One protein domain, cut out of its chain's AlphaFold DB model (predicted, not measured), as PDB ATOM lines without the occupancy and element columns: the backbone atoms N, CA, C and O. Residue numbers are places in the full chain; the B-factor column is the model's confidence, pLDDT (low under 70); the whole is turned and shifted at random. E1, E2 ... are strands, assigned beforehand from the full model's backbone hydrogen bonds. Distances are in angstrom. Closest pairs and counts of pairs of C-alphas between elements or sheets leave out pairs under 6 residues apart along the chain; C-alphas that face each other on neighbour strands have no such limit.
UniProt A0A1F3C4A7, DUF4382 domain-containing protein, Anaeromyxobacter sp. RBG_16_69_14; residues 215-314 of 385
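Overview. This is residues 215 to 314 of the 385 residues of the protein "DUF4382 domain-containing protein" of Anaeromyxobacter sp. RBG_16_69_14 (UniProt A0A1F3C4A7). With little regular structure, the domain is a two-stranded hairpin, E1 and E2, at one end, followed by a long run of loops, residues 241 to 314, folded into small coils one after another along the longest axis. Each coil holds a short antiparallel pairing: residues 257 to 258 with 263 to 264, 283 to 284 with 287 to 288, and 308 to 309 with 312 to 313. The printed part has 100 residues, no named helix and two named strands; the class is all strand, with 12 residues in named elements. It is compact, radius of gyration of the C-alphas 13.4 A, spanning 40 by 27 by 24 A.

Along the chain. Find C-alpha 227 at (-39.015, 19.326, -21.551); there E1 begins, residues 227 to 232, 14.6 A long. E2, residues 235 to 240, runs 16.4 A to C-alpha 240 at (-35.825, 21.771, -19.986).

Arrangement. E1 and E2 form a hairpin with a tight link, antiparallel at 146 degrees. Look for N 230 and O 237, 2.8 A apart, within hydrogen-bond range.

Size, cuts and confidence. The farthest C-alphas, of Thr 220 and Ala 293, are 40.6 A apart. The printed part has no cut. Confidence is under 70 at 16 residues, among them 218 to 226.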
ATOM      1  N   VAL A 215     -44.566  19.505 -12.129       66.06
ATOM      2  CA  VAL A 215     -44.615  18.117 -11.639       66.06
ATOM      3  C   VAL A 215     -45.202  17.225 -12.736       66.06
ATOM      4  O   VAL A 215     -46.268  17.525 -13.271       66.06
ATOM      5  N   CYS A 216     -44.509  16.139 -13.068       72.06
ATOM      6  CA  CYS A 216     -44.907  15.189 -14.101       72.06
ATOM      7  C   CYS A 216     -45.051  13.784 -13.519       72.06
ATOM      8  O   CYS A 216     -44.428  13.433 -12.519       72.06
ATOM      9  N   ASP A 217     -45.884  12.966 -14.155       73.06
ATOM     10  CA  ASP A 217     -46.006  11.549 -13.829       73.06
ATOM     11  C   ASP A 217     -45.048  10.735 -14.724       73.06
ATOM     12  O   ASP A 217     -45.181  10.769 -15.955       73.06
ATOM     13  N   PRO A 218     -44.086   9.990 -14.143       63.78
ATOM     14  CA  PRO A 218     -43.094   9.229 -14.900       63.78
ATOM     15  C   PRO A 218     -43.700   8.063 -15.697       63.78
ATOM     16  O   PRO A 218     -43.034   7.520 -16.574       63.78
ATOM     17  N   THR A 219     -44.947   7.669 -15.418       62.69
ATOM     18  CA  THR A 219     -45.639   6.587 -16.137       62.69
ATOM     19  C   THR A 219     -46.436   7.072 -17.349       62.69
ATOM     20  O   THR A 219     -46.679   6.289 -18.268       62.69
ATOM     21  N   THR A 220     -46.818   8.353 -17.379       64.94
ATOM     22  CA  THR A 220     -47.653   8.947 -18.439       64.94
ATOM     23  C   THR A 220     -46.951  10.059 -19.233       64.94
ATOM     24  O   THR A 220     -47.441  10.429 -20.297       64.94
ATOM     25  N   ALA A 221     -45.776  10.524 -18.781       58.47
ATOM     26  CA  ALA A 221     -44.796  11.353 -19.500       58.47
ATOM     27  C   ALA A 221     -45.377  12.561 -20.262       58.47
ATOM     28  O   ALA A 221     -45.085  12.777 -21.438       58.47
ATOM     29  N   GLN A 222     -46.193  13.380 -19.597       64.06
ATOM     30  CA  GLN A 222     -46.732  14.605 -20.190       64.06
ATOM     31  C   GLN A 222     -45.923  15.824 -19.740       64.06
ATOM     32  O   GLN A 222     -46.245  16.450 -18.734       64.06
ATOM     33  N   CYS A 223     -44.886  16.164 -20.505       68.56
ATOM     34  CA  CYS A 223     -44.209  17.457 -20.424       68.56
ATOM     35  C   CYS A 223     -44.456  18.271 -21.709       68.56
ATOM     36  O   CYS A 223     -44.737  17.686 -22.762       68.56
ATOM     37  N   PRO A 224     -44.383  19.614 -21.645       66.81
ATOM     38  CA  PRO A 224     -44.358  20.463 -22.833       66.81
ATOM     39  C   PRO A 224     -43.217  20.084 -23.791       66.81
ATOM     40  O   PRO A 224     -42.254  19.430 -23.393       66.81
ATOM     41  N   GLN A 225     -43.322  20.504 -25.056       63.53
ATOM     42  CA  GLN A 225     -42.257  20.289 -26.045       63.53
ATOM     43  C   GLN A 225     -40.936  20.879 -25.518       63.53
ATOM     44  O   GLN A 225     -40.960  21.947 -24.911       63.53
ATOM     45  N   ASP A 226     -39.831  20.155 -25.714       66.94
ATOM     46  CA  ASP A 226     -38.472  20.462 -25.227       66.94
ATOM     47  C   ASP A 226     -38.216  20.231 -23.721       66.94
ATOM     48  O   ASP A 226     -37.116  20.487 -23.237       66.94
ATOM     49  N   PHE A 227     -39.181  19.680 -22.969       72.19
ATOM     50  CA  PHE A 227     -39.015  19.326 -21.551       72.19
ATOM     51  C   PHE A 227     -39.049  17.809 -21.320       72.19
ATOM     52  O   PHE A 227     -39.860  17.083 -21.896       72.19
ATOM     53  N   VAL A 228     -38.192  17.329 -20.418       76.31
ATOM     54  CA  VAL A 228     -38.045  15.916 -20.053       76.31
ATOM     55  C   VAL A 228     -38.513  15.700 -18.618       76.31
ATOM     56  O   VAL A 228     -38.071  16.381 -17.689       76.31
ATOM     57  N   CYS A 229     -39.396  14.716 -18.426       79.75
ATOM     58  CA  CYS A 229     -39.843  14.313 -17.099       79.75
ATOM     59  C   CYS A 229     -38.696  13.618 -16.353       79.75
ATOM     60  O   CYS A 229     -38.317  12.496 -16.688       79.75
ATOM     61  N   THR A 230     -38.130  14.302 -15.361       75.69
ATOM     62  CA  THR A 230     -36.935  13.875 -14.633       75.69
ATOM     63  C   THR A 230     -37.290  13.564 -13.184       75.69
ATOM     64  O   THR A 230     -37.904  14.378 -12.494       75.69
ATOM     65  N   ALA A 231     -36.904  12.379 -12.709       75.06
ATOM     66  CA  ALA A 231     -37.115  11.979 -11.324       75.06
ATOM     67  C   ALA A 231     -36.182  12.754 -10.379       75.06
ATOM     68  O   ALA A 231     -34.966  12.775 -10.561       75.06
ATOM     69  N   VAL A 232     -36.761  13.358  -9.347       64.81
ATOM     70  CA  VAL A 232     -36.088  14.098  -8.279       64.81
ATOM     71  C   VAL A 232     -36.579  13.563  -6.928       64.81
ATOM     72  O   VAL A 232     -37.608  13.972  -6.390       64.81
ATOM     73  N   GLY A 233     -35.854  12.587  -6.376       73.69
ATOM     74  CA  GLY A 233     -36.275  11.888  -5.156       73.69
ATOM     75  C   GLY A 233     -37.524  11.025  -5.386       73.69
ATOM     76  O   GLY A 233     -37.528  10.177  -6.272       73.69
ATOM     77  N   GLU A 234     -38.575  11.231  -4.584       67.06
ATOM     78  CA  GLU A 234     -39.858  10.503  -4.683       67.06
ATOM     79  C   GLU A 234     -40.869  11.162  -5.646       67.06
ATOM     80  O   GLU A 234     -42.007  10.714  -5.763       67.06
ATOM     81  N   SER A 235     -40.489  12.253  -6.315       67.56
ATOM     82  CA  SER A 235     -41.331  12.995  -7.264       67.56
ATOM     83  C   SER A 235     -40.625  13.145  -8.611       67.56
ATOM     84  O   SER A 235     -39.420  12.935  -8.702       67.56
ATOM     85  N   ALA A 236     -41.351  13.505  -9.670       74.12
ATOM     86  CA  ALA A 236     -40.758  13.826 -10.966       74.12
ATOM     87  C   ALA A 236     -41.218  15.205 -11.442       74.12
ATOM     88  O   ALA A 236     -42.348  15.620 -11.182       74.12
ATOM     89  N   VAL A 237     -40.322  15.926 -12.110       77.56
ATOM     90  CA  VAL A 237     -40.569  17.276 -12.621       77.56
ATOM     91  C   VAL A 237     -40.082  17.411 -14.064       77.56
ATOM     92  O   VAL A 237     -39.101  16.788 -14.460       77.56
ATOM     93  N   CYS A 238     -40.768  18.219 -14.863       78.31
ATOM     94  CA  CYS A 238     -40.368  18.586 -16.209       78.31
ATOM     95  C   CYS A 238     -39.220  19.587 -16.124       78.31
ATOM     96  O   CYS A 238     -39.413  20.715 -15.667       78.31
ATOM     97  N   LEU A 239     -38.049  19.168 -16.587       78.75
ATOM     98  CA  LEU A 239     -36.878  20.022 -16.754       78.75
ATOM     99  C   LEU A 239     -36.617  20.225 -18.244       78.75
ATOM    100  O   LEU A 239     -36.821  19.311 -19.041       78.75
ATOM    101  N   GLY A 240     -36.183  21.419 -18.622       78.19
ATOM    102  CA  GLY A 240     -35.825  21.771 -19.986       78.19
ATOM    103  C   GLY A 240     -34.640  20.943 -20.474       78.19
ATOM    104  O   GLY A 240     -33.609  20.853 -19.801       78.19
ATOM    105  N   GLY A 241     -34.802  20.313 -21.635       78.00
ATOM    106  CA  GLY A 241     -33.704  19.713 -22.386       78.00
ATOM    107  C   GLY A 241     -32.826  20.783 -23.049       78.00
ATOM    108  O   GLY A 241     -33.062  21.974 -22.854       78.00
ATOM    109  N   PRO A 242     -31.810  20.385 -23.833       76.56
ATOM    110  CA  PRO A 242     -31.006  21.326 -24.614       76.56
ATOM    111  C   PRO A 242     -31.894  22.258 -25.454       76.56
ATOM    112  O   PRO A 242     -32.895  21.809 -26.009       76.56
ATOM    113  N   ASP A 243     -31.553  23.546 -25.509       75.06
ATOM    114  CA  ASP A 243     -32.286  24.620 -26.206       75.06
ATOM    115  C   ASP A 243     -33.675  24.991 -25.641       75.06
ATOM    116  O   ASP A 243     -34.336  25.921 -26.135       75.06
ATOM    117  N   ALA A 244     -34.114  24.353 -24.551       79.25
ATOM    118  CA  ALA A 244     -35.332  24.749 -23.854       79.25
ATOM    119  C   ALA A 244     -35.186  26.158 -23.241       79.25
ATOM    120  O   ALA A 244     -34.103  26.519 -22.774       79.25
ATOM    121  N   PRO A 245     -36.246  26.984 -23.229       75.94
ATOM    122  CA  PRO A 245     -36.210  28.289 -22.579       75.94
ATOM    123  C   PRO A 245     -35.959  28.143 -21.076       75.94
ATOM    124  O   PRO A 245     -36.626  27.349 -20.416       75.94
ATOM    125  N   CYS A 246     -35.053  28.953 -20.536       76.94
ATOM    126  CA  CYS A 246     -34.772  28.983 -19.106       76.94
ATOM    127  C   CYS A 246     -34.441  30.393 -18.616       76.94
ATOM    128  O   CYS A 246     -33.994  31.264 -19.362       76.94
ATOM    129  N   THR A 247     -34.659  30.582 -17.324       75.88
ATOM    130  CA  THR A 247     -34.297  31.749 -16.519       75.88
ATOM    131  C   THR A 247     -33.232  31.368 -15.493       75.88
ATOM    132  O   THR A 247     -32.347  32.167 -15.188       75.88
ATOM    133  N   TRP A 248     -33.296  30.140 -14.970       67.25
ATOM    134  CA  TRP A 248     -32.348  29.621 -13.990       67.25
ATOM    135  C   TRP A 248     -31.885  28.215 -14.346       67.25
ATOM    136  O   TRP A 248     -32.625  27.420 -14.918       67.25
ATOM    137  N   GLY A 249     -30.669  27.872 -13.921       69.31
ATOM    138  CA  GLY A 249     -30.105  26.541 -14.132       69.31
ATOM    139  C   GLY A 249     -30.977  25.404 -13.587       69.31
ATOM    140  O   GLY A 249     -31.073  24.350 -14.206       69.31
ATOM    141  N   SER A 250     -31.710  25.638 -12.492       73.19
ATOM    142  CA  SER A 250     -32.641  24.668 -11.894       73.19
ATOM    143  C   SER A 250     -33.809  24.258 -12.796       73.19
ATOM    144  O   SER A 250     -34.520  23.313 -12.470       73.19
ATOM    145  N   GLU A 251     -34.050  24.984 -13.887       75.50
ATOM    146  CA  GLU A 251     -35.090  24.661 -14.864       75.50
ATOM    147  C   GLU A 251     -34.585  23.704 -15.946       75.50
ATOM    148  O   GLU A 251     -35.396  23.193 -16.708       75.50
ATOM    149  N   CYS A 252     -33.282  23.424 -15.998       78.62
ATOM    150  CA  CYS A 252     -32.642  22.610 -17.024       78.62
ATOM    151  C   CYS A 252     -32.233  21.241 -16.483       78.62
ATOM    152  O   CYS A 252     -31.783  21.119 -15.343       78.62
ATOM    153  N   VAL A 253     -32.307  20.204 -17.323       78.12
ATOM    154  CA  VAL A 253     -31.910  18.831 -16.953       78.12
ATOM    155  C   VAL A 253     -30.456  18.782 -16.471       78.12
ATOM    156  O   VAL A 253     -30.149  18.089 -15.498       78.12
ATOM    157  N   ASN A 254     -29.565  19.544 -17.118       73.50
ATOM    158  CA  ASN A 254     -28.153  19.603 -16.739       73.50
ATOM    159  C   ASN A 254     -27.837  20.642 -15.649       73.50
ATOM    160  O   ASN A 254     -26.693  20.763 -15.229       73.50
ATOM    161  N   GLY A 255     -28.830  21.396 -15.169       74.69
ATOM    162  CA  GLY A 255     -28.609  22.426 -14.153       74.69
ATOM    163  C   GLY A 255     -28.025  23.741 -14.683       74.69
ATOM    164  O   GLY A 255     -27.757  24.633 -13.880       74.69
ATOM    165  N   THR A 256     -27.848  23.884 -16.001       77.44
ATOM    166  CA  THR A 256     -27.165  25.032 -16.616       77.44
ATOM    167  C   THR A 256     -28.074  25.763 -17.598       77.44
ATOM    168  O   THR A 256     -28.619  25.163 -18.525       77.44
ATOM    169  N   CYS A 257     -28.204  27.073 -17.389       81.31
ATOM    170  CA  CYS A 257     -28.940  27.996 -18.244       81.31
ATOM    171  C   CYS A 257     -27.974  29.075 -18.741       81.31
ATOM    172  O   CYS A 257     -27.365  29.763 -17.919       81.31
ATOM    173  N   ASP A 258     -27.826  29.221 -20.059       78.31
ATOM    174  CA  ASP A 258     -26.970  30.255 -20.642       78.31
ATOM    175  C   ASP A 258     -27.617  31.639 -20.436       78.31
ATOM    176  O   ASP A 258     -28.718  31.886 -20.944       78.31
ATOM    177  N   PRO A 259     -26.961  32.574 -19.721       72.38
ATOM    178  CA  PRO A 259     -27.516  33.899 -19.447       72.38
ATOM    179  C   PRO A 259     -27.628  34.787 -20.695       72.38
ATOM    180  O   PRO A 259     -28.350  35.784 -20.672       72.38
ATOM    181  N   THR A 260     -26.911  34.458 -21.771       75.50
ATOM    182  CA  THR A 260     -26.886  35.225 -23.022       75.50
ATOM    183  C   THR A 260     -28.038  34.826 -23.932       75.50
ATOM    184  O   THR A 260     -28.709  35.688 -24.501       75.50
ATOM    185  N   THR A 261     -28.278  33.522 -24.073       76.94
ATOM    186  CA  THR A 261     -29.313  32.980 -24.965       76.94
ATOM    187  C   THR A 261     -30.624  32.653 -24.240       76.94
ATOM    188  O   THR A 261     -31.655  32.491 -24.895       76.94
ATOM    189  N   ALA A 262     -30.620  32.608 -22.900       80.50
ATOM    190  CA  ALA A 262     -31.742  32.153 -22.074       80.50
ATOM    191  C   ALA A 262     -32.221  30.751 -22.495       80.50
ATOM    192  O   ALA A 262     -33.426  30.502 -22.653       80.50
ATOM    193  N   ARG A 263     -31.254  29.863 -22.770       82.00
ATOM    194  CA  ARG A 263     -31.455  28.483 -23.227       82.00
ATOM    195  C   ARG A 263     -30.744  27.485 -22.319       82.00
ATOM    196  O   ARG A 263     -29.639  27.740 -21.839       82.00
ATOM    197  N   CYS A 264     -31.388  26.347 -22.092       82.31
ATOM    198  CA  CYS A 264     -30.811  25.228 -21.370       82.31
ATOM    199  C   CYS A 264     -29.686  24.600 -22.182       82.31
ATOM    200  O   CYS A 264     -29.830  24.362 -23.381       82.31
ATOM    201  N   GLN A 265     -28.583  24.290 -21.511       83.06
ATOM    202  CA  GLN A 265     -27.430  23.662 -22.141       83.06
ATOM    203  C   GLN A 265     -27.384  22.163 -21.824       83.06
ATOM    204  O   GLN A 265     -27.586  21.735 -20.685       83.06
ATOM    205  N   GLY A 266     -27.121  21.361 -22.850       79.62
ATOM    206  CA  GLY A 266     -26.903  19.927 -22.766       79.62
ATOM    207  C   GLY A 266     -25.495  19.581 -22.290       79.62
ATOM    208  O   GLY A 266     -24.524  20.247 -22.652       79.62
ATOM    209  N   GLY A 267     -25.404  18.535 -21.471       77.25
ATOM    210  CA  GLY A 267     -24.138  17.886 -21.125       77.25
ATOM    211  C   GLY A 267     -23.706  16.865 -22.178       77.25
ATOM    212  O   GLY A 267     -24.346  16.741 -23.226       77.25
ATOM    213  N   LEU A 268     -22.644  16.109 -21.898       79.69
ATOM    214  CA  LEU A 268     -22.092  15.102 -22.815       79.69
ATOM    215  C   LEU A 268     -23.171  14.169 -23.407       79.69
ATOM    216  O   LEU A 268     -23.985  13.583 -22.693       79.69
ATOM    217  N   GLY A 269     -23.165  14.011 -24.735       77.06
ATOM    218  CA  GLY A 269     -24.079  13.121 -25.459       77.06
ATOM    219  C   GLY A 269     -25.510  13.648 -25.627       77.06
ATOM    220  O   GLY A 269     -26.323  12.991 -26.281       77.06
ATOM    221  N   ALA A 270     -25.831  14.829 -25.089       79.31
ATOM    222  CA  ALA A 270     -27.114  15.476 -25.331       79.31
ATOM    223  C   ALA A 270     -27.241  15.907 -26.807       79.31
ATOM    224  O   ALA A 270     -26.240  16.307 -27.407       79.31
ATOM    225  N   PRO A 271     -28.439  15.833 -27.416       77.88
ATOM    226  CA  PRO A 271     -28.642  16.305 -28.781       77.88
ATOM    227  C   PRO A 271     -28.447  17.824 -28.858       77.88
ATOM    228  O   PRO A 271     -28.875  18.547 -27.961       77.88
ATOM    229  N   CYS A 272     -27.841  18.307 -29.940       80.75
ATOM    230  CA  CYS A 272     -27.603  19.732 -30.164       80.75
ATOM    231  C   CYS A 272     -27.801  20.105 -31.637       80.75
ATOM    232  O   CYS A 272     -27.439  19.349 -32.541       80.75
ATOM    233  N   GLY A 273     -28.385  21.284 -31.874       78.75
ATOM    234  CA  GLY A 273     -28.466  21.897 -33.204       78.75
ATOM    235  C   GLY A 273     -27.313  22.861 -33.492       78.75
ATOM    236  O   GLY A 273     -26.877  22.980 -34.635       78.75
ATOM    237  N   GLU A 274     -26.798  23.519 -32.452       81.69
ATOM    238  CA  GLU A 274     -25.728  24.514 -32.523       81.69
ATOM    239  C   GLU A 274     -24.783  24.381 -31.317       81.69
ATOM    240  O   GLU A 274     -25.111  23.756 -30.311       81.69
ATOM    241  N   ALA A 275     -23.601  24.988 -31.413       79.56
ATOM    242  CA  ALA A 275     -22.575  24.999 -30.368       79.56
ATOM    243  C   ALA A 275     -23.095  25.480 -28.998       79.56
ATOM    244  O   ALA A 275     -22.810  24.858 -27.979       79.56
ATOM    245  N   SER A 276     -23.913  26.539 -28.976       76.50
ATOM    246  CA  SER A 276     -24.476  27.131 -27.750       76.50
ATOM    247  C   SER A 276     -25.431  26.211 -26.988       76.50
ATOM    248  O   SER A 276     -25.672  26.443 -25.805       76.50
ATOM    249  N   ALA A 277     -25.954  25.170 -27.644       80.00
ATOM    250  CA  ALA A 277     -26.816  24.171 -27.019       80.00
ATOM    251  C   ALA A 277     -26.045  23.242 -26.068       80.00
ATOM    252  O   ALA A 277     -26.662  22.493 -25.317       80.00
ATOM    253  N   CYS A 278     -24.710  23.271 -26.092       82.19
ATOM    254  CA  CYS A 278     -23.843  22.451 -25.254       82.19
ATOM    255  C   CYS A 278     -23.169  23.300 -24.182       82.19
ATOM    256  O   CYS A 278     -22.747  24.419 -24.462       82.19
ATOM    257  N   VAL A 279     -23.013  22.752 -22.973       79.75
ATOM    258  CA  VAL A 279     -22.321  23.448 -21.870       79.75
ATOM    259  C   VAL A 279     -20.890  23.813 -22.277       79.75
ATOM    260  O   VAL A 279     -20.496  24.961 -22.141       79.75
ATOM    261  N   ILE A 280     -20.189  22.867 -22.906       80.19
ATOM    262  CA  ILE A 280     -18.830  23.003 -23.461       80.19
ATOM    263  C   ILE A 280     -18.789  23.892 -24.724       80.19
ATOM    264  O   ILE A 280     -17.738  24.150 -25.300       80.19
ATOM    265  N   GLY A 281     -19.940  24.322 -25.249       78.75
ATOM    266  CA  GLY A 281     -19.988  25.105 -26.484       78.75
ATOM    267  C   GLY A 281     -19.635  24.310 -27.750       78.75
ATOM    268  O   GLY A 281     -19.426  24.907 -28.803       78.75
ATOM    269  N   THR A 282     -19.551  22.976 -27.683       81.31
ATOM    270  CA  THR A 282     -19.109  22.134 -28.807       81.31
ATOM    271  C   THR A 282     -20.160  21.088 -29.179       81.31
ATOM    272  O   THR A 282     -20.447  20.168 -28.414       81.31
ATOM    273  N   CYS A 283     -20.703  21.209 -30.395       84.19
ATOM    274  CA  CYS A 283     -21.675  20.279 -30.972       84.19
ATOM    275  C   CYS A 283     -21.046  19.515 -32.149       84.19
ATOM    276  O   CYS A 283     -20.776  20.100 -33.201       84.19
ATOM    277  N   VAL A 284     -20.814  18.208 -31.992       85.12
ATOM    278  CA  VAL A 284     -20.206  17.346 -33.019       85.12
ATOM    279  C   VAL A 284     -21.204  16.272 -33.424       85.12
ATOM    280  O   VAL A 284     -21.735  15.552 -32.584       85.12
ATOM    281  N   ALA A 285     -21.475  16.170 -34.727       85.81
ATOM    282  CA  ALA A 285     -22.417  15.197 -35.291       85.81
ATOM    283  C   ALA A 285     -23.829  15.229 -34.655       85.81
ATOM    284  O   ALA A 285     -24.516  14.211 -34.614       85.81
ATOM    285  N   GLY A 286     -24.269  16.407 -34.192       81.31
ATOM    286  CA  GLY A 286     -25.578  16.602 -33.560       81.31
ATOM    287  C   GLY A 286     -25.638  16.202 -32.084       81.31
ATOM    288  O   GLY A 286     -26.733  16.098 -31.536       81.31
ATOM    289  N   THR A 287     -24.487  15.973 -31.446       84.00
ATOM    290  CA  THR A 287     -24.374  15.666 -30.014       84.00
ATOM    291  C   THR A 287     -23.296  16.500 -29.328       84.00
ATOM    292  O   THR A 287     -22.274  16.822 -29.937       84.00
ATOM    293  N   CYS A 288     -23.512  16.839 -28.059       83.31
ATOM    294  CA  CYS A 288     -22.531  17.564 -27.262       83.31
ATOM    295  C   CYS A 288     -21.302  16.697 -26.990       83.31
ATOM    296  O   CYS A 288     -21.429  15.563 -26.520       83.31
ATOM    297  N   ALA A 289     -20.130  17.238 -27.316       81.31
ATOM    298  CA  ALA A 289     -18.829  16.607 -27.117       81.31
ATOM    299  C   ALA A 289     -18.238  16.986 -25.742       81.31
ATOM    300  O   ALA A 289     -18.628  18.020 -25.194       81.31
ATOM    301  N   PRO A 290     -17.322  16.174 -25.179       79.25
ATOM    302  CA  PRO A 290     -16.643  16.521 -23.934       79.25
ATOM    303  C   PRO A 290     -15.690  17.706 -24.149       79.25
ATOM    304  O   PRO A 290     -15.185  17.902 -25.256       79.25
ATOM    305  N   GLY A 291     -15.460  18.494 -23.097       75.38
ATOM    306  CA  GLY A 291     -14.547  19.640 -23.118       75.38
ATOM    307  C   GLY A 291     -13.171  19.332 -22.555       75.38
ATOM    308  O   GLY A 291     -13.021  18.482 -21.673       75.38
ATOM    309  N   GLY A 292     -12.174  20.047 -23.074       73.69
ATOM    310  CA  GLY A 292     -10.809  20.028 -22.558       73.69
ATOM    311  C   GLY A 292     -10.663  20.833 -21.263       73.69
ATOM    312  O   GLY A 292     -11.643  21.320 -20.699       73.69
ATOM    313  N   ALA A 293      -9.426  20.977 -20.789       72.25
ATOM    314  CA  ALA A 293      -9.112  21.807 -19.627       72.25
ATOM    315  C   ALA A 293      -9.615  23.255 -19.800       72.25
ATOM    316  O   ALA A 293      -9.597  23.794 -20.905       72.25
ATOM    317  N   ASP A 294     -10.052  23.867 -18.697       70.25
ATOM    318  CA  ASP A 294     -10.557  25.243 -18.581       70.25
ATOM    319  C   ASP A 294     -11.885  25.549 -19.305       70.25
ATOM    320  O   ASP A 294     -12.413  26.657 -19.176       70.25
ATOM    321  N   GLU A 295     -12.487  24.578 -19.998       76.50
ATOM    322  CA  GLU A 295     -13.830  24.721 -20.574       76.50
ATOM    323  C   GLU A 295     -14.921  24.680 -19.485       76.50
ATOM    324  O   GLU A 295     -14.766  23.991 -18.476       76.50
ATOM    325  N   PRO A 296     -16.047  25.396 -19.632       71.44
ATOM    326  CA  PRO A 296     -17.124  25.384 -18.643       71.44
ATOM    327  C   PRO A 296     -17.797  24.008 -18.569       71.44
ATOM    328  O   PRO A 296     -18.065  23.394 -19.594       71.44
ATOM    329  N   CYS A 297     -18.144  23.540 -17.369       77.81
ATOM    330  CA  CYS A 297     -18.785  22.238 -17.153       77.81
ATOM    331  C   CYS A 297     -19.883  22.291 -16.088       77.81
ATOM    332  O   CYS A 297     -19.844  23.105 -15.164       77.81
ATOM    333  N   GLY A 298     -20.869  21.395 -16.206       69.50
ATOM    334  CA  GLY A 298     -21.893  21.181 -15.180       69.50
ATOM    335  C   GLY A 298     -21.590  19.965 -14.301       69.50
ATOM    336  O   GLY A 298     -21.925  19.953 -13.114       69.50
ATOM    337  N   ARG A 299     -20.962  18.930 -14.873       74.31
ATOM    338  CA  ARG A 299     -20.607  17.661 -14.219       74.31
ATOM    339  C   ARG A 299     -19.276  17.130 -14.745       74.31
ATOM    340  O   ARG A 299     -18.816  17.539 -15.800       74.31
ATOM    341  N   GLY A 300     -18.678  16.183 -14.018       72.31
ATOM    342  CA  GLY A 300     -17.426  15.535 -14.431       72.31
ATOM    343  C   GLY A 300     -17.509  14.879 -15.810       72.31
ATOM    344  O   GLY A 300     -16.579  15.013 -16.592       72.31
ATOM    345  N   ASP A 301     -18.654  14.275 -16.141       76.94
ATOM    346  CA  ASP A 301     -18.896  13.640 -17.445       76.94
ATOM    347  C   ASP A 301     -18.870  14.633 -18.623       76.94
ATOM    348  O   ASP A 301     -18.725  14.213 -19.766       76.94
ATOM    349  N   ASP A 302     -19.002  15.942 -18.373       75.06
ATOM    350  CA  ASP A 302     -18.876  16.971 -19.413       75.06
ATOM    351  C   ASP A 302     -17.409  17.215 -19.811       75.06
ATOM    352  O   ASP A 302     -17.143  17.824 -20.846       75.06
ATOM    353  N   CYS A 303     -16.458  16.732 -19.011       78.12
ATOM    354  CA  CYS A 303     -15.031  16.948 -19.187       78.12
ATOM    355  C   CYS A 303     -14.344  15.688 -19.701       78.12
ATOM    356  O   CYS A 303     -14.598  14.586 -19.216       78.12
ATOM    357  N   GLU A 304     -13.393  15.852 -20.615       79.44
ATOM    358  CA  GLU A 304     -12.528  14.755 -21.064       79.44
ATOM    359  C   GLU A 304     -11.723  14.159 -19.896       79.44
ATOM    360  O   GLU A 304     -11.515  12.949 -19.828       79.44
ATOM    361  N   SER A 305     -11.365  14.994 -18.912       71.31
ATOM    362  CA  SER A 305     -10.717  14.580 -17.665       71.31
ATOM    363  C   SER A 305     -11.624  13.816 -16.697       71.31
ATOM    364  O   SER A 305     -11.133  13.249 -15.722       71.31
ATOM    365  N   GLY A 306     -12.944  13.839 -16.900       74.75
ATOM    366  CA  GLY A 306     -13.925  13.349 -15.931       74.75
ATOM    367  C   GLY A 306     -14.079  14.235 -14.683       74.75
ATOM    368  O   GLY A 306     -14.825  13.872 -13.771       74.75
ATOM    369  N   ILE A 307     -13.379  15.377 -14.599       75.81
ATOM    370  CA  ILE A 307     -13.335  16.232 -13.404       75.81
ATOM    371  C   ILE A 307     -13.822  17.644 -13.740       75.81
ATOM    372  O   ILE A 307     -13.189  18.393 -14.482       75.81
ATOM    373  N   CYS A 308     -14.929  18.029 -13.107       78.56
ATOM    374  CA  CYS A 308     -15.472  19.382 -13.135       78.56
ATOM    375  C   CYS A 308     -15.258  20.038 -11.765       78.56
ATOM    376  O   CYS A 308     -15.841  19.594 -10.772       78.56
ATOM    377  N   SER A 309     -14.418  21.074 -11.700       79.19
ATOM    378  CA  SER A 309     -14.068  21.787 -10.467       79.19
ATOM    379  C   SER A 309     -14.416  23.264 -10.607       79.19
ATOM    380  O   SER A 309     -14.021  23.909 -11.571       79.19
ATOM    381  N   GLU A 310     -15.192  23.795  -9.659       80.69
ATOM    382  CA  GLU A 310     -15.673  25.191  -9.656       80.69
ATOM    383  C   GLU A 310     -16.407  25.629 -10.946       80.69
ATOM    384  O   GLU A 310     -16.483  26.814 -11.254       80.69
ATOM    385  N   GLY A 311     -17.009  24.679 -11.674       74.31
ATOM    386  CA  GLY A 311     -17.735  24.945 -12.925       74.31
ATOM    387  C   GLY A 311     -16.849  25.001 -14.171       74.31
ATOM    388  O   GLY A 311     -17.330  25.371 -15.239       74.31
ATOM    389  N   THR A 312     -15.578  24.616 -14.047       77.44
ATOM    390  CA  THR A 312     -14.623  24.482 -15.153       77.44
ATOM    391  C   THR A 312     -14.017  23.086 -15.179       77.44
ATOM    392  O   THR A 312     -13.749  22.483 -14.131       77.44
ATOM    393  N   CYS A 313     -13.818  22.550 -16.377       74.62
ATOM    394  CA  CYS A 313     -13.137  21.295 -16.582       74.62
ATOM    395  C   CYS A 313     -11.723  21.453 -16.074       74.62
ATOM    396  O   CYS A 313     -10.954  22.294 -16.533       74.62
ATOM    397  N   THR A 314     -11.396  20.657 -15.067       73.69
ATOM    398  CA  THR A 314     -10.028  20.651 -14.574       73.69
ATOM    399  C   THR A 314      -9.216  19.911 -15.613       73.69
ATOM    400  O   THR A 314      -9.671  18.878 -16.124       73.69
TER     401      THR A 314